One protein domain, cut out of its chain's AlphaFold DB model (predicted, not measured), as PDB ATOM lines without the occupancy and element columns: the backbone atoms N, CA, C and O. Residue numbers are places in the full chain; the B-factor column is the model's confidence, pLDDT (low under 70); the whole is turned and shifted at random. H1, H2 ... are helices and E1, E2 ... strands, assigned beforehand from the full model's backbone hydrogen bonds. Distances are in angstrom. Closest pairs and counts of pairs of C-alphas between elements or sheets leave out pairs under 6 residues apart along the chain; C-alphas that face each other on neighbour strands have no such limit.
ATOM      1  N   LYS A  65     168.672 107.112 228.392       84.56
ATOM      2  CA  LYS A  65     169.041 105.761 227.962       84.56
ATOM      3  C   LYS A  65     170.274 105.281 228.707       84.56
ATOM      4  O   LYS A  65     171.315 105.933 228.681       84.56
ATOM      5  N   PHE A  66     170.145 104.115 229.327       79.31
ATOM      6  CA  PHE A  66     171.230 103.419 230.003       79.31
ATOM      7  C   PHE A  66     172.065 102.617 229.000       79.31
ATOM      8  O   PHE A  66     171.520 101.852 228.202       79.31
ATOM      9  N   LEU A  67     173.384 102.780 229.063       82.00
ATOM     10  CA  LEU A  67     174.373 102.062 228.266       82.00
ATOM     11  C   LEU A  67     175.371 101.404 229.223       82.00
ATOM     12  O   LEU A  67     176.209 102.073 229.824       82.00
ATOM     13  N   ALA A  68     175.234 100.092 229.397       80.56
ATOM     14  CA  ALA A  68     176.063  99.311 230.306       80.56
ATOM     15  C   ALA A  68     177.316  98.789 229.591       80.56
ATOM     16  O   ALA A  68     177.211  98.233 228.494       80.56
ATOM     17  N   TYR A  69     178.479  98.897 230.229       71.94
ATOM     18  CA  TYR A  69     179.757  98.431 229.686       71.94
ATOM     19  C   TYR A  69     180.462  97.509 230.670       71.94
ATOM     20  O   TYR A  69     180.419  97.732 231.869       71.94
ATOM     21  N   GLY A  70     181.143  96.483 230.159       70.75
ATOM     22  CA  GLY A  70     182.082  95.666 230.942       70.75
ATOM     23  C   GLY A  70     183.553  96.042 230.722       70.75
ATOM     24  O   GLY A  70     184.425  95.468 231.360       70.75
ATOM     25  N   ASP A  71     183.830  96.974 229.804       73.19
ATOM     26  CA  ASP A  71     185.174  97.432 229.436       73.19
ATOM     27  C   ASP A  71     185.201  98.962 229.410       73.19
ATOM     28  O   ASP A  71     184.442  99.595 228.668       73.19
ATOM     29  N   ILE A  72     186.084  99.540 230.225       66.25
ATOM     30  CA  ILE A  72     186.234 100.985 230.371       66.25
ATOM     31  C   ILE A  72     186.755 101.647 229.093       66.25
ATOM     32  O   ILE A  72     186.303 102.735 228.745       66.25
ATOM     33  N   ASN A  73     187.633 100.984 228.334       71.25
ATOM     34  CA  ASN A  73     188.191 101.575 227.114       71.25
ATOM     35  C   ASN A  73     187.094 101.790 226.075       71.25
ATOM     36  O   ASN A  73     186.985 102.862 225.484       71.25
ATOM     37  N   LYS A  74     186.217 100.793 225.924       73.62
ATOM     38  CA  LYS A  74     185.061 100.884 225.036       73.62
ATOM     39  C   LYS A  74     184.086 101.980 225.467       73.62
ATOM     40  O   LYS A  74     183.590 102.712 224.614       73.62
ATOM     41  N   LEU A  75     183.825 102.104 226.772       76.56
ATOM     42  CA  LEU A  75     182.979 103.171 227.307       76.56
ATOM     43  C   LEU A  75     183.545 104.543 226.927       76.56
ATOM     44  O   LEU A  75     182.825 105.372 226.372       76.56
ATOM     45  N   VAL A  76     184.832 104.770 227.201       66.62
ATOM     46  CA  VAL A  76     185.510 106.046 226.932       66.62
ATOM     47  C   VAL A  76     185.544 106.353 225.434       66.62
ATOM     48  O   VAL A  76     185.319 107.503 225.048       66.62
ATOM     49  N   ASP A  77     185.784 105.356 224.584       70.88
ATOM     50  CA  ASP A  77     185.791 105.527 223.131       70.88
ATOM     51  C   ASP A  77     184.416 105.949 222.594       70.88
ATOM     52  O   ASP A  77     184.328 106.906 221.822       70.88
ATOM     53  N   GLU A  78     183.340 105.284 223.028       77.12
ATOM     54  CA  GLU A  78     181.971 105.577 222.580       77.12
ATOM     55  C   GLU A  78     181.437 106.893 223.169       77.12
ATOM     56  O   GLU A  78     180.810 107.676 222.452       77.12
ATOM     57  N   TYR A  79     181.756 107.201 224.431       68.88
ATOM     58  CA  TYR A  79     181.428 108.483 225.066       68.88
ATOM     59  C   TYR A  79     182.035 109.671 224.305       68.88
ATOM     60  O   TYR A  79     181.395 110.708 224.139       68.88
ATOM     61  N   ASN A  80     183.261 109.511 223.799       64.12
ATOM     62  CA  ASN A  80     183.992 110.563 223.096       64.12
ATOM     63  C   ASN A  80     183.816 110.541 221.568       64.12
ATOM     64  O   ASN A  80     184.436 111.369 220.894       64.12
ATOM     65  N   ASP A  81     183.033 109.621 220.992       71.38
ATOM     66  CA  ASP A  81     182.814 109.549 219.543       71.38
ATOM     67  C   ASP A  81     181.570 110.352 219.113       71.38
ATOM     68  O   ASP A  81     180.431 109.914 219.302       71.38
ATOM     69  N   PRO A  82     181.737 111.493 218.411       67.62
ATOM     70  CA  PRO A  82     180.604 112.280 217.935       67.62
ATOM     71  C   PRO A  82     179.712 111.529 216.942       67.62
ATOM     72  O   PRO A  82     178.558 111.916 216.757       67.62
ATOM     73  N   LYS A  83     180.230 110.510 216.237       75.31
ATOM     74  CA  LYS A  83     179.414 109.695 215.329       75.31
ATOM     75  C   LYS A  83     178.492 108.790 216.125       75.31
ATOM     76  O   LYS A  83     177.299 108.796 215.835       75.31
ATOM     77  N   PHE A  84     179.022 108.091 217.127       77.12
ATOM     78  CA  PHE A  84     178.241 107.286 218.059       77.12
ATOM     79  C   PHE A  84     177.131 108.113 218.719       77.12
ATOM     80  O   PHE A  84     175.953 107.784 218.569       77.12
ATOM     81  N   LEU A  85     177.468 109.257 219.324       71.44
ATOM     82  CA  LEU A  85     176.491 110.125 219.998       71.44
ATOM     83  C   LEU A  85     175.360 110.593 219.067       71.44
ATOM     84  O   LEU A  85     174.202 110.650 219.473       71.44
ATOM     85  N   LYS A  86     175.660 110.866 217.790       74.38
ATOM     86  CA  LYS A  86     174.656 111.266 216.785       74.38
ATOM     87  C   LYS A  86     173.683 110.156 216.392       74.38
ATOM     88  O   LYS A  86     172.637 110.465 215.825       74.38
ATOM     89  N   THR A  87     174.006 108.890 216.651       81.94
ATOM     90  CA  THR A  87     173.076 107.780 216.383       81.94
ATOM     91  C   THR A  87     171.938 107.708 217.402       81.94
ATOM     92  O   THR A  87     170.883 107.152 217.104       81.94
ATOM     93  N   HIS A  88     172.109 108.340 218.566       77.19
ATOM     94  CA  HIS A  88     171.147 108.352 219.663       77.19
ATOM     95  C   HIS A  88     170.143 109.506 219.561       77.19
ATOM     96  O   HIS A  88     170.066 110.386 220.416       77.19
ATOM     97  N   THR A  89     169.336 109.492 218.502       77.31
ATOM     98  CA  THR A  89     168.226 110.447 218.319       77.31
ATOM     99  C   THR A  89     167.006 110.124 219.189       77.31
ATOM    100  O   THR A  89     166.042 110.888 219.218       77.31
ATOM    101  N   ASP A  90     167.051 109.002 219.911       76.81
ATOM    102  CA  ASP A  90     166.010 108.456 220.780       76.81
ATOM    103  C   ASP A  90     166.129 108.889 222.250       76.81
ATOM    104  O   ASP A  90     165.221 108.620 223.035       76.81
ATOM    105  N   ALA A  91     167.194 109.599 222.631       80.00
ATOM    106  CA  ALA A  91     167.453 110.015 224.009       80.00
ATOM    107  C   ALA A  91     167.904 111.478 224.075       80.00
ATOM    108  O   ALA A  91     168.578 111.956 223.171       80.00
ATOM    109  N   ASP A  92     167.531 112.188 225.137       82.81
ATOM    110  CA  ASP A  92     168.063 113.506 225.507       82.81
ATOM    111  C   ASP A  92     169.315 113.380 226.383       82.81
ATOM    112  O   ASP A  92     170.213 114.221 226.319       82.81
ATOM    113  N   LEU A  93     169.373 112.298 227.166       85.00
ATOM    114  CA  LEU A  93     170.457 111.974 228.081       85.00
ATOM    115  C   LEU A  93     170.944 110.541 227.837       85.00
ATOM    116  O   LEU A  93     170.149 109.599 227.874       85.00
ATOM    117  N   LEU A  94     172.245 110.360 227.619       83.75
ATOM    118  CA  LEU A  94     172.870 109.036 227.621       83.75
ATOM    119  C   LEU A  94     173.624 108.842 228.931       83.75
ATOM    120  O   LEU A  94     174.385 109.716 229.340       83.75
ATOM    121  N   ILE A  95     173.397 107.697 229.565       82.56
ATOM    122  CA  ILE A  95     173.952 107.330 230.864       82.56
ATOM    123  C   ILE A  95     174.822 106.097 230.652       82.56
ATOM    124  O   ILE A  95     174.317 104.982 230.522       82.56
ATOM    125  N   PHE A  96     176.128 106.310 230.581       79.44
ATOM    126  CA  PHE A  96     177.126 105.264 230.433       79.44
ATOM    127  C   PHE A  96     177.566 104.822 231.820       79.44
ATOM    128  O   PHE A  96     177.912 105.657 232.659       79.44
ATOM    129  N   TYR A  97     177.560 103.517 232.062       71.12
ATOM    130  CA  TYR A  97     178.011 102.984 233.336       71.12
ATOM    131  C   TYR A  97     178.768 101.670 233.183       71.12
ATOM    132  O   TYR A  97     178.443 100.844 232.326       71.12
ATOM    133  N   LEU A  98     179.788 101.494 234.022       66.62
ATOM    134  CA  LEU A  98     180.603 100.285 234.059       66.62
ATOM    135  C   LEU A  98     179.993  99.251 235.020       66.62
ATOM    136  O   LEU A  98     179.700  99.558 236.172       66.62
ATOM    137  N   LEU A  99     179.818  98.021 234.542       67.44
ATOM    138  CA  LEU A  99     179.435  96.847 235.320       67.44
ATOM    139  C   LEU A  99     180.716  96.162 235.823       67.44
ATOM    140  O   LEU A  99     181.387  95.480 235.049       67.44
ATOM    141  N   GLY A 100     181.080  96.327 237.100       57.41
ATOM    142  CA  GLY A 100     182.307  95.717 237.628       57.41
ATOM    143  C   GLY A 100     182.666  96.093 239.068       57.41
ATOM    144  O   GLY A 100     181.825  96.544 239.836       57.41
ATOM    145  N   SER A 101     183.932  95.882 239.451       44.56
ATOM    146  CA  SER A 101     184.451  96.152 240.807       44.56
ATOM    147  C   SER A 101     184.611  97.641 241.137       44.56
ATOM    148  O   SER A 101     184.794  97.988 242.301       44.56
ATOM    149  N   LYS A 102     184.565  98.513 240.124       56.31
ATOM    150  CA  LYS A 102     184.525  99.972 240.256       56.31
ATOM    151  C   LYS A 102     183.400 100.478 239.366       56.31
ATOM    152  O   LYS A 102     183.461 100.324 238.150       56.31
ATOM    153  N   ASN A 103     182.359 101.022 239.980       58.31
ATOM    154  CA  ASN A 103     181.241 101.594 239.245       58.31
ATOM    155  C   ASN A 103     181.630 103.015 238.838       58.31
ATOM    156  O   ASN A 103     181.904 103.850 239.694       58.31
ATOM    157  N   GLU A 104     181.663 103.284 237.536       66.25
ATOM    158  CA  GLU A 104     181.900 104.622 236.991       66.25
ATOM    159  C   GLU A 104     180.674 105.101 236.220       66.25
ATOM    160  O   GLU A 104     180.040 104.310 235.516       66.25
ATOM    161  N   LEU A 105     180.343 106.385 236.373       72.31
ATOM    162  CA  LEU A 105     179.182 107.030 235.770       72.31
ATOM    163  C   LEU A 105     179.638 108.166 234.860       72.31
ATOM    164  O   LEU A 105     180.287 109.112 235.309       72.31
ATOM    165  N   TYR A 106     179.223 108.097 233.599       75.44
ATOM    166  CA  TYR A 106     179.395 109.172 232.632       75.44
ATOM    167  C   TYR A 106     178.042 109.514 232.022       75.44
ATOM    168  O   TYR A 106     177.286 108.634 231.607       75.44
ATOM    169  N   ILE A 107     177.722 110.802 231.970       82.44
ATOM    170  CA  ILE A 107     176.453 111.294 231.446       82.44
ATOM    171  C   ILE A 107     176.751 112.314 230.355       82.44
ATOM    172  O   ILE A 107     177.625 113.156 230.514       82.44
ATOM    173  N   THR A 108     176.025 112.251 229.242       78.31
ATOM    174  CA  THR A 108     176.122 113.270 228.190       78.31
ATOM    175  C   THR A 108     174.745 113.671 227.674       78.31
ATOM    176  O   THR A 108     173.809 112.864 227.637       78.31
ATOM    177  N   ILE A 109     174.630 114.936 227.275       82.25
ATOM    178  CA  ILE A 109     173.431 115.512 226.669       82.25
ATOM    179  C   ILE A 109     173.555 115.389 225.148       82.25
ATOM    180  O   ILE A 109     174.489 115.911 224.543       82.25
ATOM    181  N   THR A 110     172.588 114.734 224.507       81.31
ATOM    182  CA  THR A 110     172.637 114.459 223.057       81.31
ATOM    183  C   THR A 110     172.299 115.677 222.199       81.31
ATOM    184  O   THR A 110     172.656 115.745 221.024       81.31
ATOM    185  N   GLY A 111     171.569 116.638 222.767       73.44
ATOM    186  CA  GLY A 111     171.016 117.774 222.037       73.44
ATOM    187  C   GLY A 111     169.785 117.457 221.189       73.44
ATOM    188  O   GLY A 111     169.419 118.270 220.341       73.44
ATOM    189  N   ARG A 112     169.129 116.312 221.420       78.44
ATOM    190  CA  ARG A 112     167.846 115.966 220.790       78.44
ATOM    191  C   ARG A 112     166.782 117.044 221.038       78.44
ATOM    192  O   ARG A 112     166.157 117.510 220.086       78.44
ATOM    193  N   SER A 113     166.583 117.454 222.292       77.81
ATOM    194  CA  SER A 113     165.627 118.507 222.652       77.81
ATOM    195  C   SER A 113     166.304 119.865 222.846       77.81
ATOM    196  O   SER A 113     167.189 120.031 223.685       77.81
ATOM    197  N   LYS A 114     165.816 120.870 222.107       69.75
ATOM    198  CA  LYS A 114     166.408 122.216 221.973       69.75
ATOM    199  C   LYS A 114     166.583 122.994 223.290       69.75
ATOM    200  O   LYS A 114     167.473 123.835 223.378       69.75
ATOM    201  N   ASP A 115     165.769 122.709 224.304       74.00
ATOM    202  CA  ASP A 115     165.782 123.424 225.590       74.00
ATOM    203  C   ASP A 115     166.122 122.533 226.794       74.00
ATOM    204  O   ASP A 115     166.109 123.004 227.930       74.00
ATOM    205  N   TYR A 116     166.490 121.267 226.569       79.88
ATOM    206  CA  TYR A 116     166.748 120.314 227.654       79.88
ATOM    207  C   TYR A 116     167.852 120.782 228.609       79.88
ATOM    208  O   TYR A 116     167.658 120.803 229.820       79.88
ATOM    209  N   ASN A 117     168.969 121.271 228.068       78.06
ATOM    210  CA  ASN A 117     170.061 121.832 228.866       78.06
ATOM    211  C   ASN A 117     169.630 123.048 229.710       78.06
ATOM    212  O   ASN A 117     170.033 123.194 230.863       78.06
ATOM    213  N   LYS A 118     168.776 123.918 229.155       77.06
ATOM    214  CA  LYS A 118     168.272 125.093 229.883       77.06
ATOM    215  C   LYS A 118     167.371 124.682 231.038       77.06
ATOM    216  O   LYS A 118     167.448 125.279 232.103       77.06
ATOM    217  N   LEU A 119     166.537 123.664 230.827       78.88
ATOM    218  CA  LEU A 119     165.679 123.111 231.869       78.88
ATOM    219  C   LEU A 119     166.503 122.427 232.960       78.88
ATOM    220  O   LEU A 119     166.263 122.693 234.132       78.88
ATOM    221  N   LEU A 120     167.515 121.632 232.594       82.38
ATOM    222  CA  LEU A 120     168.444 121.022 233.553       82.38
ATOM    223  C   LEU A 120     169.193 122.067 234.395       82.38
ATOM    224  O   LEU A 120     169.424 121.848 235.577       82.38
ATOM    225  N   SER A 121     169.524 123.217 233.806       79.12
ATOM    226  CA  SER A 121     170.186 124.330 234.504       79.12
ATOM    227  C   SER A 121     169.216 125.225 235.298       79.12
ATOM    228  O   SER A 121     169.652 126.114 236.032       79.12
ATOM    229  N   SER A 122     167.903 125.049 235.128       78.00
ATOM    230  CA  SER A 122     166.893 125.933 235.707       78.00
ATOM    231  C   SER A 122     166.684 125.659 237.195       78.00
ATOM    232  O   SER A 122     166.501 124.519 237.614       78.00
ATOM    233  N   GLN A 123     166.616 126.735 237.982       80.44
ATOM    234  CA  GLN A 123     166.217 126.699 239.396       80.44
ATOM    235  C   GLN A 123     164.701 126.843 239.580       80.44
ATOM    236  O   GLN A 123     164.216 126.970 240.700       80.44
ATOM    237  N   GLN A 124     163.936 126.874 238.485       77.31
ATOM    238  CA  GLN A 124     162.486 126.962 238.570       77.31
ATOM    239  C   GLN A 124     161.917 125.681 239.180       77.31
ATOM    240  O   GLN A 124     162.066 124.588 238.630       77.31
ATOM    241  N   GLU A 125     161.218 125.846 240.297       78.62
ATOM    242  CA  GLU A 125     160.531 124.757 240.976       78.62
ATOM    243  C   GLU A 125     159.099 124.577 240.462       78.62
ATOM    244  O   GLU A 125     158.403 125.536 240.114       78.62
ATOM    245  N   PHE A 126     158.633 123.331 240.454       75.44
ATOM    246  CA  PHE A 126     157.257 122.977 240.133       75.44
ATOM    247  C   PHE A 126     156.789 121.778 240.959       75.44
ATOM    248  O   PHE A 126     157.579 121.006 241.503       75.44
ATOM    249  N   LYS A 127     155.468 121.615 241.047       72.44
ATOM    250  CA  LYS A 127     154.855 120.443 241.669       72.44
ATOM    251  C   LYS A 127     154.763 119.312 240.647       72.44
ATOM    252  O   LYS A 127     154.192 119.527 239.578       72.44
ATOM    253  N   TYR A 128     155.278 118.133 240.990       67.25
ATOM    254  CA  TYR A 128     155.181 116.923 240.171       67.25
ATOM    255  C   TYR A 128     154.451 115.810 240.927       67.25
ATOM    256  O   TYR A 128     154.632 115.633 242.133       67.25
ATOM    257  N   GLU A 129     153.602 115.070 240.221       59.41
ATOM    258  CA  GLU A 129     152.841 113.964 240.797       59.41
ATOM    259  C   GLU A 129     153.795 112.832 241.215       59.41
ATOM    260  O   GLU A 129     154.583 112.346 240.414       59.41
ATOM    261  N   GLY A 130     153.770 112.453 242.495       63.53
ATOM    262  CA  GLY A 130     154.730 111.505 243.079       63.53
ATOM    263  C   GLY A 130     155.786 112.144 243.990       63.53
ATOM    264  O   GLY A 130     156.398 111.429 244.781       63.53
ATOM    265  N   PHE A 131     155.927 113.476 243.990       61.81
ATOM    266  CA  PHE A 131     156.771 114.201 244.949       61.81
ATOM    267  C   PHE A 131     155.927 114.943 245.978       61.81
ATOM    268  O   PHE A 131     154.923 115.582 245.659       61.81
ATOM    269  N   LYS A 132     156.346 114.866 247.246       70.44
ATOM    270  CA  LYS A 132     155.688 115.591 248.344       70.44
ATOM    271  C   LYS A 132     155.955 117.098 248.290       70.44
ATOM    272  O   LYS A 132     155.084 117.872 248.675       70.44
ATOM    273  N   ASN A 133     157.127 117.486 247.795       79.75
ATOM    274  CA  ASN A 133     157.596 118.868 247.740       79.75
ATOM    275  C   ASN A 133     157.671 119.357 246.289       79.75
ATOM    276  O   ASN A 133     157.619 118.557 245.354       79.75
ATOM    277  N   ASN A 134     157.805 120.673 246.112       79.31
ATOM    278  CA  ASN A 134     158.199 121.222 244.819       79.31
ATOM    279  C   ASN A 134     159.633 120.785 244.497       79.31
ATOM    280  O   ASN A 134     160.455 120.631 245.402       79.31
ATOM    281  N   ILE A 135     159.911 120.572 243.215       79.25
ATOM    282  CA  ILE A 135     161.200 120.085 242.725       79.25
ATOM    283  C   ILE A 135     161.634 120.879 241.492       79.25
ATOM    284  O   ILE A 135     160.800 121.440 240.781       79.25
ATOM    285  N   THR A 136     162.938 120.912 241.225       82.50
ATOM    286  CA  THR A 136     163.485 121.437 239.966       82.50
ATOM    287  C   THR A 136     163.414 120.379 238.865       82.50
ATOM    288  O   THR A 136     163.192 119.191 239.116       82.50
ATOM    289  N   PHE A 137     163.639 120.786 237.613       83.19
ATOM    290  CA  PHE A 137     163.673 119.833 236.502       83.19
ATOM    291  C   PHE A 137     164.859 118.862 236.603       83.19
ATOM    292  O   PHE A 137     164.712 117.685 236.283       83.19
ATOM    293  N   LYS A 138     166.013 119.321 237.108       87.00
ATOM    294  CA  LYS A 138     167.157 118.444 237.399       87.00
ATOM    295  C   LYS A 138     166.785 117.368 238.419       87.00
ATOM    296  O   LYS A 138     167.032 116.193 238.177       87.00
ATOM    297  N   GLU A 139     166.118 117.760 239.502       85.81
ATOM    298  CA  GLU A 139     165.663 116.831 240.540       85.81
ATOM    299  C   GLU A 139     164.667 115.802 239.989       85.81
ATOM    300  O   GLU A 139     164.778 114.605 240.253       85.81
ATOM    301  N   TYR A 140     163.730 116.242 239.148       82.94
ATOM    302  CA  TYR A 140     162.828 115.347 238.426       82.94
ATOM    303  C   TYR A 140     163.592 114.298 237.595       82.94
ATOM    304  O   TYR A 140     163.279 113.108 237.657       82.94
ATOM    305  N   VAL A 141     164.620 114.716 236.849       84.75
ATOM    306  CA  VAL A 141     165.446 113.815 236.032       84.75
ATOM    307  C   VAL A 141     166.229 112.826 236.897       84.75
ATOM    308  O   VAL A 141     166.191 111.632 236.603       84.75
ATOM    309  N   ILE A 142     166.878 113.280 237.975       86.19
ATOM    310  CA  ILE A 142     167.651 112.408 238.881       86.19
ATOM    311  C   ILE A 142     166.763 111.298 239.446       86.19
ATOM    312  O   ILE A 142     167.129 110.123 239.414       86.19
ATOM    313  N   ASN A 143     165.564 111.643 239.907       80.56
ATOM    314  CA  ASN A 143     164.660 110.652 240.472       80.56
ATOM    315  C   ASN A 143     164.146 109.646 239.436       80.56
ATOM    316  O   ASN A 143     164.012 108.467 239.759       80.56
ATOM    317  N   ASN A 144     163.900 110.066 238.192       80.81
ATOM    318  CA  ASN A 144     163.552 109.120 237.130       80.81
ATOM    319  C   ASN A 144     164.700 108.154 236.835       80.81
ATOM    320  O   ASN A 144     164.457 106.960 236.726       80.81
ATOM    321  N   ILE A 145     165.948 108.633 236.802       80.62
ATOM    322  CA  ILE A 145     167.127 107.769 236.636       80.62
ATOM    323  C   ILE A 145     167.194 106.730 237.761       80.62
ATOM    324  O   ILE A 145     167.447 105.556 237.504       80.62
ATOM    325  N   ILE A 146     166.944 107.142 239.007       80.75
ATOM    326  CA  ILE A 146     166.950 106.237 240.164       80.75
ATOM    327  C   ILE A 146     165.828 105.196 240.067       80.75
ATOM    328  O   ILE A 146     166.054 104.030 240.396       80.75
ATOM    329  N   ASN A 147     164.636 105.593 239.623       76.81
ATOM    330  CA  ASN A 147     163.483 104.700 239.504       76.81
ATOM    331  C   ASN A 147     163.618 103.715 238.335       76.81
ATOM    332  O   ASN A 147     163.265 102.545 238.481       76.81
ATOM    333  N   ASP A 148     164.171 104.169 237.212       74.06
ATOM    334  CA  ASP A 148     164.308 103.397 235.972       74.06
ATOM    335  C   ASP A 148     165.632 102.616 235.899       74.06
ATOM    336  O   ASP A 148     165.934 101.966 234.891       74.06
ATOM    337  N   ARG A 149     166.441 102.672 236.965       67.81
ATOM    338  CA  ARG A 149     167.780 102.086 237.000       67.81
ATOM    339  C   ARG A 149     167.774 100.589 236.693       67.81
ATOM    340  O   ARG A 149     166.953  99.815 237.188       67.81
ATOM    341  N   GLN A 150     168.768 100.169 235.918       68.06
ATOM    342  CA  GLN A 150     169.006  98.761 235.610       68.06
ATOM    343  C   GLN A 150     169.772  98.062 236.743       68.06
ATOM    344  O   GLN A 150     170.413  98.694 237.585       68.06
ATOM    345  N   GLN A 151     169.717  96.729 236.772       59.78
ATOM    346  CA  GLN A 151     170.462  95.933 237.747       59.78
ATOM    347  C   GLN A 151     171.971  96.218 237.637       59.78
ATOM    348  O   GLN A 151     172.534  96.162 236.549       59.78
ATOM    349  N   GLY A 152     172.618  96.519 238.766       60.62
ATOM    350  CA  GLY A 152     174.039  96.892 238.816       60.62
ATOM    351  C   GLY A 152     174.304  98.402 238.772       60.62
ATOM    352  O   GLY A 152     175.399  98.827 239.116       60.62
ATOM    353  N   PHE A 153     173.304  99.227 238.445       68.88
ATOM    354  CA  PHE A 153     173.403 100.679 238.580       68.88
ATOM    355  C   PHE A 153     173.225 101.079 240.054       68.88
ATOM    356  O   PHE A 153     172.115 101.039 240.592       68.88
ATOM    357  N   SER A 154     174.323 101.437 240.725       72.44
ATOM    358  CA  SER A 154     174.350 101.688 242.174       72.44
ATOM    359  C   SER A 154     174.765 103.111 242.561       72.44
ATOM    360  O   SER A 154     175.260 103.305 243.668       72.44
ATOM    361  N   PHE A 155     174.600 104.084 241.666       71.31
ATOM    362  CA  PHE A 155     174.969 105.473 241.941       71.31
ATOM    363  C   PHE A 155     173.918 106.167 242.810       71.31
ATOM    364  O   PHE A 155     172.709 105.962 242.653       71.31
ATOM    365  N   SER A 156     174.404 106.969 243.746       78.00
ATOM    366  CA  SER A 156     173.626 107.824 244.630       78.00
ATOM    367  C   SER A 156     173.067 109.043 243.898       78.00
ATOM    368  O   SER A 156     173.478 109.383 242.789       78.00
ATOM    369  N   HIS A 157     172.113 109.715 244.542       87.19
ATOM    370  CA  HIS A 157     171.548 110.968 244.041       87.19
ATOM    371  C   HIS A 157     172.638 112.019 243.781       87.19
ATOM    372  O   HIS A 157     172.690 112.563 242.679       87.19
ATOM    373  N   ASP A 158     173.547 112.218 244.740       78.12
ATOM    374  CA  ASP A 158     174.630 113.201 244.636       78.12
ATOM    375  C   ASP A 158     175.562 112.900 243.452       78.12
ATOM    376  O   ASP A 158     175.868 113.796 242.666       78.12
ATOM    377  N   GLU A 159     175.947 111.633 243.257       76.69
ATOM    378  CA  GLU A 159     176.791 111.214 242.127       76.69
ATOM    379  C   GLU A 159     176.116 111.480 240.775       76.69
ATOM    380  O   GLU A 159     176.761 111.956 239.837       76.69
ATOM    381  N   ILE A 160     174.810 111.219 240.674       79.44
ATOM    382  CA  ILE A 160     174.030 111.509 239.466       79.44
ATOM    383  C   ILE A 160     173.916 113.025 239.262       79.44
ATOM    384  O   ILE A 160     174.070 113.496 238.136       79.44
ATOM    385  N   SER A 161     173.686 113.801 240.326       84.31
ATOM    386  CA  SER A 161     173.622 115.263 240.247       84.31
ATOM    387  C   SER A 161     174.938 115.851 239.744       84.31
ATOM    388  O   SER A 161     174.917 116.653 238.811       84.31
ATOM    389  N   THR A 162     176.078 115.435 240.306       76.62
ATOM    390  CA  THR A 162     177.403 115.889 239.859       76.62
ATOM    391  C   THR A 162     177.655 115.513 238.402       76.62
ATOM    392  O   THR A 162     178.079 116.361 237.622       76.62
ATOM    393  N   ALA A 163     177.332 114.283 237.996       75.19
ATOM    394  CA  ALA A 163     177.496 113.858 236.608       75.19
ATOM    395  C   ALA A 163     176.605 114.650 235.631       75.19
ATOM    396  O   ALA A 163     177.010 114.908 234.499       75.19
ATOM    397  N   ILE A 164     175.406 115.067 236.052       82.00
ATOM    398  CA  ILE A 164     174.544 115.953 235.257       82.00
ATOM    399  C   ILE A 164     175.139 117.362 235.162       82.00
ATOM    400  O   ILE A 164     175.118 117.945 234.079       82.00
ATOM    401  N   ASP A 165     175.672 117.913 236.254       79.88
ATOM    402  CA  ASP A 165     176.298 119.240 236.252       79.88
ATOM    403  C   ASP A 165     177.544 119.275 235.342       79.88
ATOM    404  O   ASP A 165     177.697 120.203 234.540       79.88
ATOM    405  N   ASP A 166     178.363 118.217 235.369       72.50
ATOM    406  CA  ASP A 166     179.477 118.012 234.433       72.50
ATOM    407  C   ASP A 166     178.969 117.972 232.974       72.50
ATOM    408  O   ASP A 166     179.468 118.698 232.109       72.50
ATOM    409  N   ALA A 167     177.911 117.197 232.701       76.19
ATOM    410  CA  ALA A 167     177.326 117.062 231.364       76.19
ATOM    411  C   ALA A 167     176.748 118.381 230.817       76.19
ATOM    412  O   ALA A 167     176.852 118.660 229.620       76.19
ATOM    413  N   ILE A 168     176.139 119.203 231.680       74.81
ATOM    414  CA  ILE A 168     175.663 120.554 231.345       74.81
ATOM    415  C   ILE A 168     176.843 121.425 230.914       74.81
ATOM    416  O   ILE A 168     176.774 122.068 229.862       74.81
ATOM    417  N   SER A 169     177.918 121.441 231.705       70.88
ATOM    418  CA  SER A 169     179.123 122.226 231.423       70.88
ATOM    419  C   SER A 169     179.748 121.829 230.083       70.88
ATOM    420  O   SER A 169     179.983 122.687 229.225       70.88
ATOM    421  N   ASP A 170     179.932 120.528 229.853       63.75
ATOM    422  CA  ASP A 170     180.484 119.998 228.603       63.75
ATOM    423  C   ASP A 170     179.602 120.351 227.396       63.75
ATOM    424  O   ASP A 170     180.090 120.819 226.363       63.75
ATOM    425  N   TYR A 171     178.283 120.204 227.523       70.31
ATOM    426  CA  TYR A 171     177.347 120.516 226.444       70.31
ATOM    427  C   TYR A 171     177.295 122.019 226.123       70.31
ATOM    428  O   TYR A 171     177.254 122.406 224.951       70.31
ATOM    429  N   GLN A 172     177.348 122.887 227.140       67.25
ATOM    430  CA  GLN A 172     177.437 124.339 226.954       67.25
ATOM    431  C   GLN A 172     178.731 124.739 226.247       67.25
ATOM    432  O   GLN A 172     178.690 125.551 225.317       67.25
ATOM    433  N   PHE A 173     179.856 124.138 226.636       63.81
ATOM    434  CA  PHE A 173     181.135 124.338 225.967       63.81
ATOM    435  C   PHE A 173     181.039 123.956 224.482       63.81
ATOM    436  O   PHE A 173     181.297 124.795 223.616       63.81
ATOM    437  N   ILE A 174     180.540 122.754 224.171       62.53
ATOM    438  CA  ILE A 174     180.382 122.257 222.793       62.53
ATOM    439  C   ILE A 174     179.481 123.174 221.952       62.53
ATOM    440  O   ILE A 174     179.826 123.494 220.813       62.53
ATOM    441  N   ILE A 175     178.335 123.622 222.481       64.06
ATOM    442  CA  ILE A 175     177.445 124.544 221.752       64.06
ATOM    443  C   ILE A 175     178.111 125.908 221.542       64.06
ATOM    444  O   ILE A 175     177.979 126.487 220.462       64.06
ATOM    445  N   SER A 176     178.823 126.438 222.539       58.06
ATOM    446  CA  SER A 176     179.509 127.728 222.406       58.06
ATOM    447  C   SER A 176     180.540 127.710 221.266       58.06
ATOM    448  O   SER A 176     180.616 128.660 220.486       58.06
ATOM    449  N   GLU A 177     181.245 126.592 221.074       52.38
ATOM    450  CA  GLU A 177     182.181 126.394 219.960       52.38
ATOM    451  C   GLU A 177     181.495 126.202 218.599       52.38
ATOM    452  O   GLU A 177     182.048 126.545 217.552       52.38
ATOM    453  N   GLN A 178     180.281 125.650 218.577       51.56
ATOM    454  CA  GLN A 178     179.485 125.554 217.351       51.56
ATOM    455  C   GLN A 178     178.930 126.920 216.940       51.56
ATOM    456  O   GLN A 178     178.956 127.258 215.757       51.56
ATOM    457  N   ASN A 179     178.501 127.730 217.908       44.09
ATOM    458  CA  ASN A 179     177.977 129.071 217.662       44.09
ATOM    459  C   ASN A 179     179.074 130.065 217.260       44.09
ATOM    460  O   ASN A 179     178.815 130.946 216.450       44.09
ATOM    461  N   THR A 180     180.317 129.905 217.723       42.81
ATOM    462  CA  THR A 180     181.440 130.740 217.253       42.81
ATOM    463  C   THR A 180     181.845 130.466 215.798       42.81
ATOM    464  O   THR A 180     182.514 131.298 215.188       42.81
ATOM    465  N   LYS A 181     181.394 129.359 215.187       43.53
ATOM    466  CA  LYS A 181     181.548 129.103 213.741       43.53
ATOM    467  C   LYS A 181     180.515 129.837 212.873       43.53
ATOM    468  O   LYS A 181     180.670 129.852 211.652       43.53
ATOM    469  N   GLN A 182     179.490 130.450 213.463       38.97
ATOM    470  CA  GLN A 182     178.415 131.144 212.756       38.97
ATOM    471  C   GLN A 182     178.383 132.620 213.190       38.97
ATOM    472  O   GLN A 182     177.999 132.951 214.300       38.97
TER     473      GLN A 182
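Overview. This is residues 65 to 182 of the 243 residues of an uncharacterized protein of Chryseobacterium gleum (UniProt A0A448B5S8). A small three-stranded sheet forms the middle, with the short helix H1 over one face and the long helix H5 running beside its edge strand E3. H3 and H4 pack on H5, away from H1; the loop of residues 121 to 136 extends beyond them, and residues 176 to 182 stick out at the other end of H5. The printed part has 118 residues, with five named helices and three named strands in the order E1 H1 H2 E2 E3 H3 H4 H5. The sheet is mixed, ordered E1 E2 E3, and the class is mixed, helices and strands. The whole is compact, with a radius of gyration of the C-alphas of 14.9 A, and flat, spanning 45 by 41 by 22 A.

Arrangement. E1, residues 65 to 69, and E2, residues 93 to 98, are parallel neighbours; N 67 and O 95 are 2.8 A apart, within hydrogen-bond range. E2 and E3, residues 105 to 109, form an antiparallel hairpin, with N 96 and O 106 at 2.8 A. H1, residues 72 to 79, is on the sheet over E2, at a height of 8.6 A, along the strands. H1 and H2, residues 82 to 87, touch only at the corner, and only just, with 3 pairs of C-alphas within 8 A; their closest C-alphas, of Glu 78 and Phe 84, are 6.1 A apart. E1, H1, H2 and E2 make a strand-helix-strand unit, two parallel strands joined through helices, with a right-handed crossover. H5, residues 157 to 179, stands at the sheet's level; its closest C-alpha to E3 is that of Ala 167, 5.1 A from that of Thr 108. H4, residues 137 to 147, touches H5 with residues 157 to 161 of H5 alone, at a steep tilt of 53 degrees, opposite ways; the closest C-alphas, of Ile 142 and Ile 160, are 6.5 A apart. H3, residues 116 to 120, touches H4, with the C-alphas of Leu 120 and Lys 138 closest at 4.8 A. H1 and H5 are apart. In H1, H2, H3, H4 and H5 every O i to N i+4 pair is within hydrogen-bond range.

Along the chain. E1 begins at C-alpha 65 (169.041, 105.761, 227.962) and is 13.1 A long; E2 measures 16.6 A and E3 13.7 A. H1 measures 10.4 A and H4 15.4 A. H5, 32.6 A long, runs from C-alpha 157 (171.548, 110.968, 244.041) to C-alpha 179 (177.977, 129.071, 217.662).

Size, cuts and confidence. The C-alphas farthest apart, of Lys 132 and Lys 181, are 45.3 A apart. The printed part has no cut, and its one long link joins H3 to H4. The mean pLDDT of the printed part is 72.9; residues under 70 include 98 to 104 and 172 to 182.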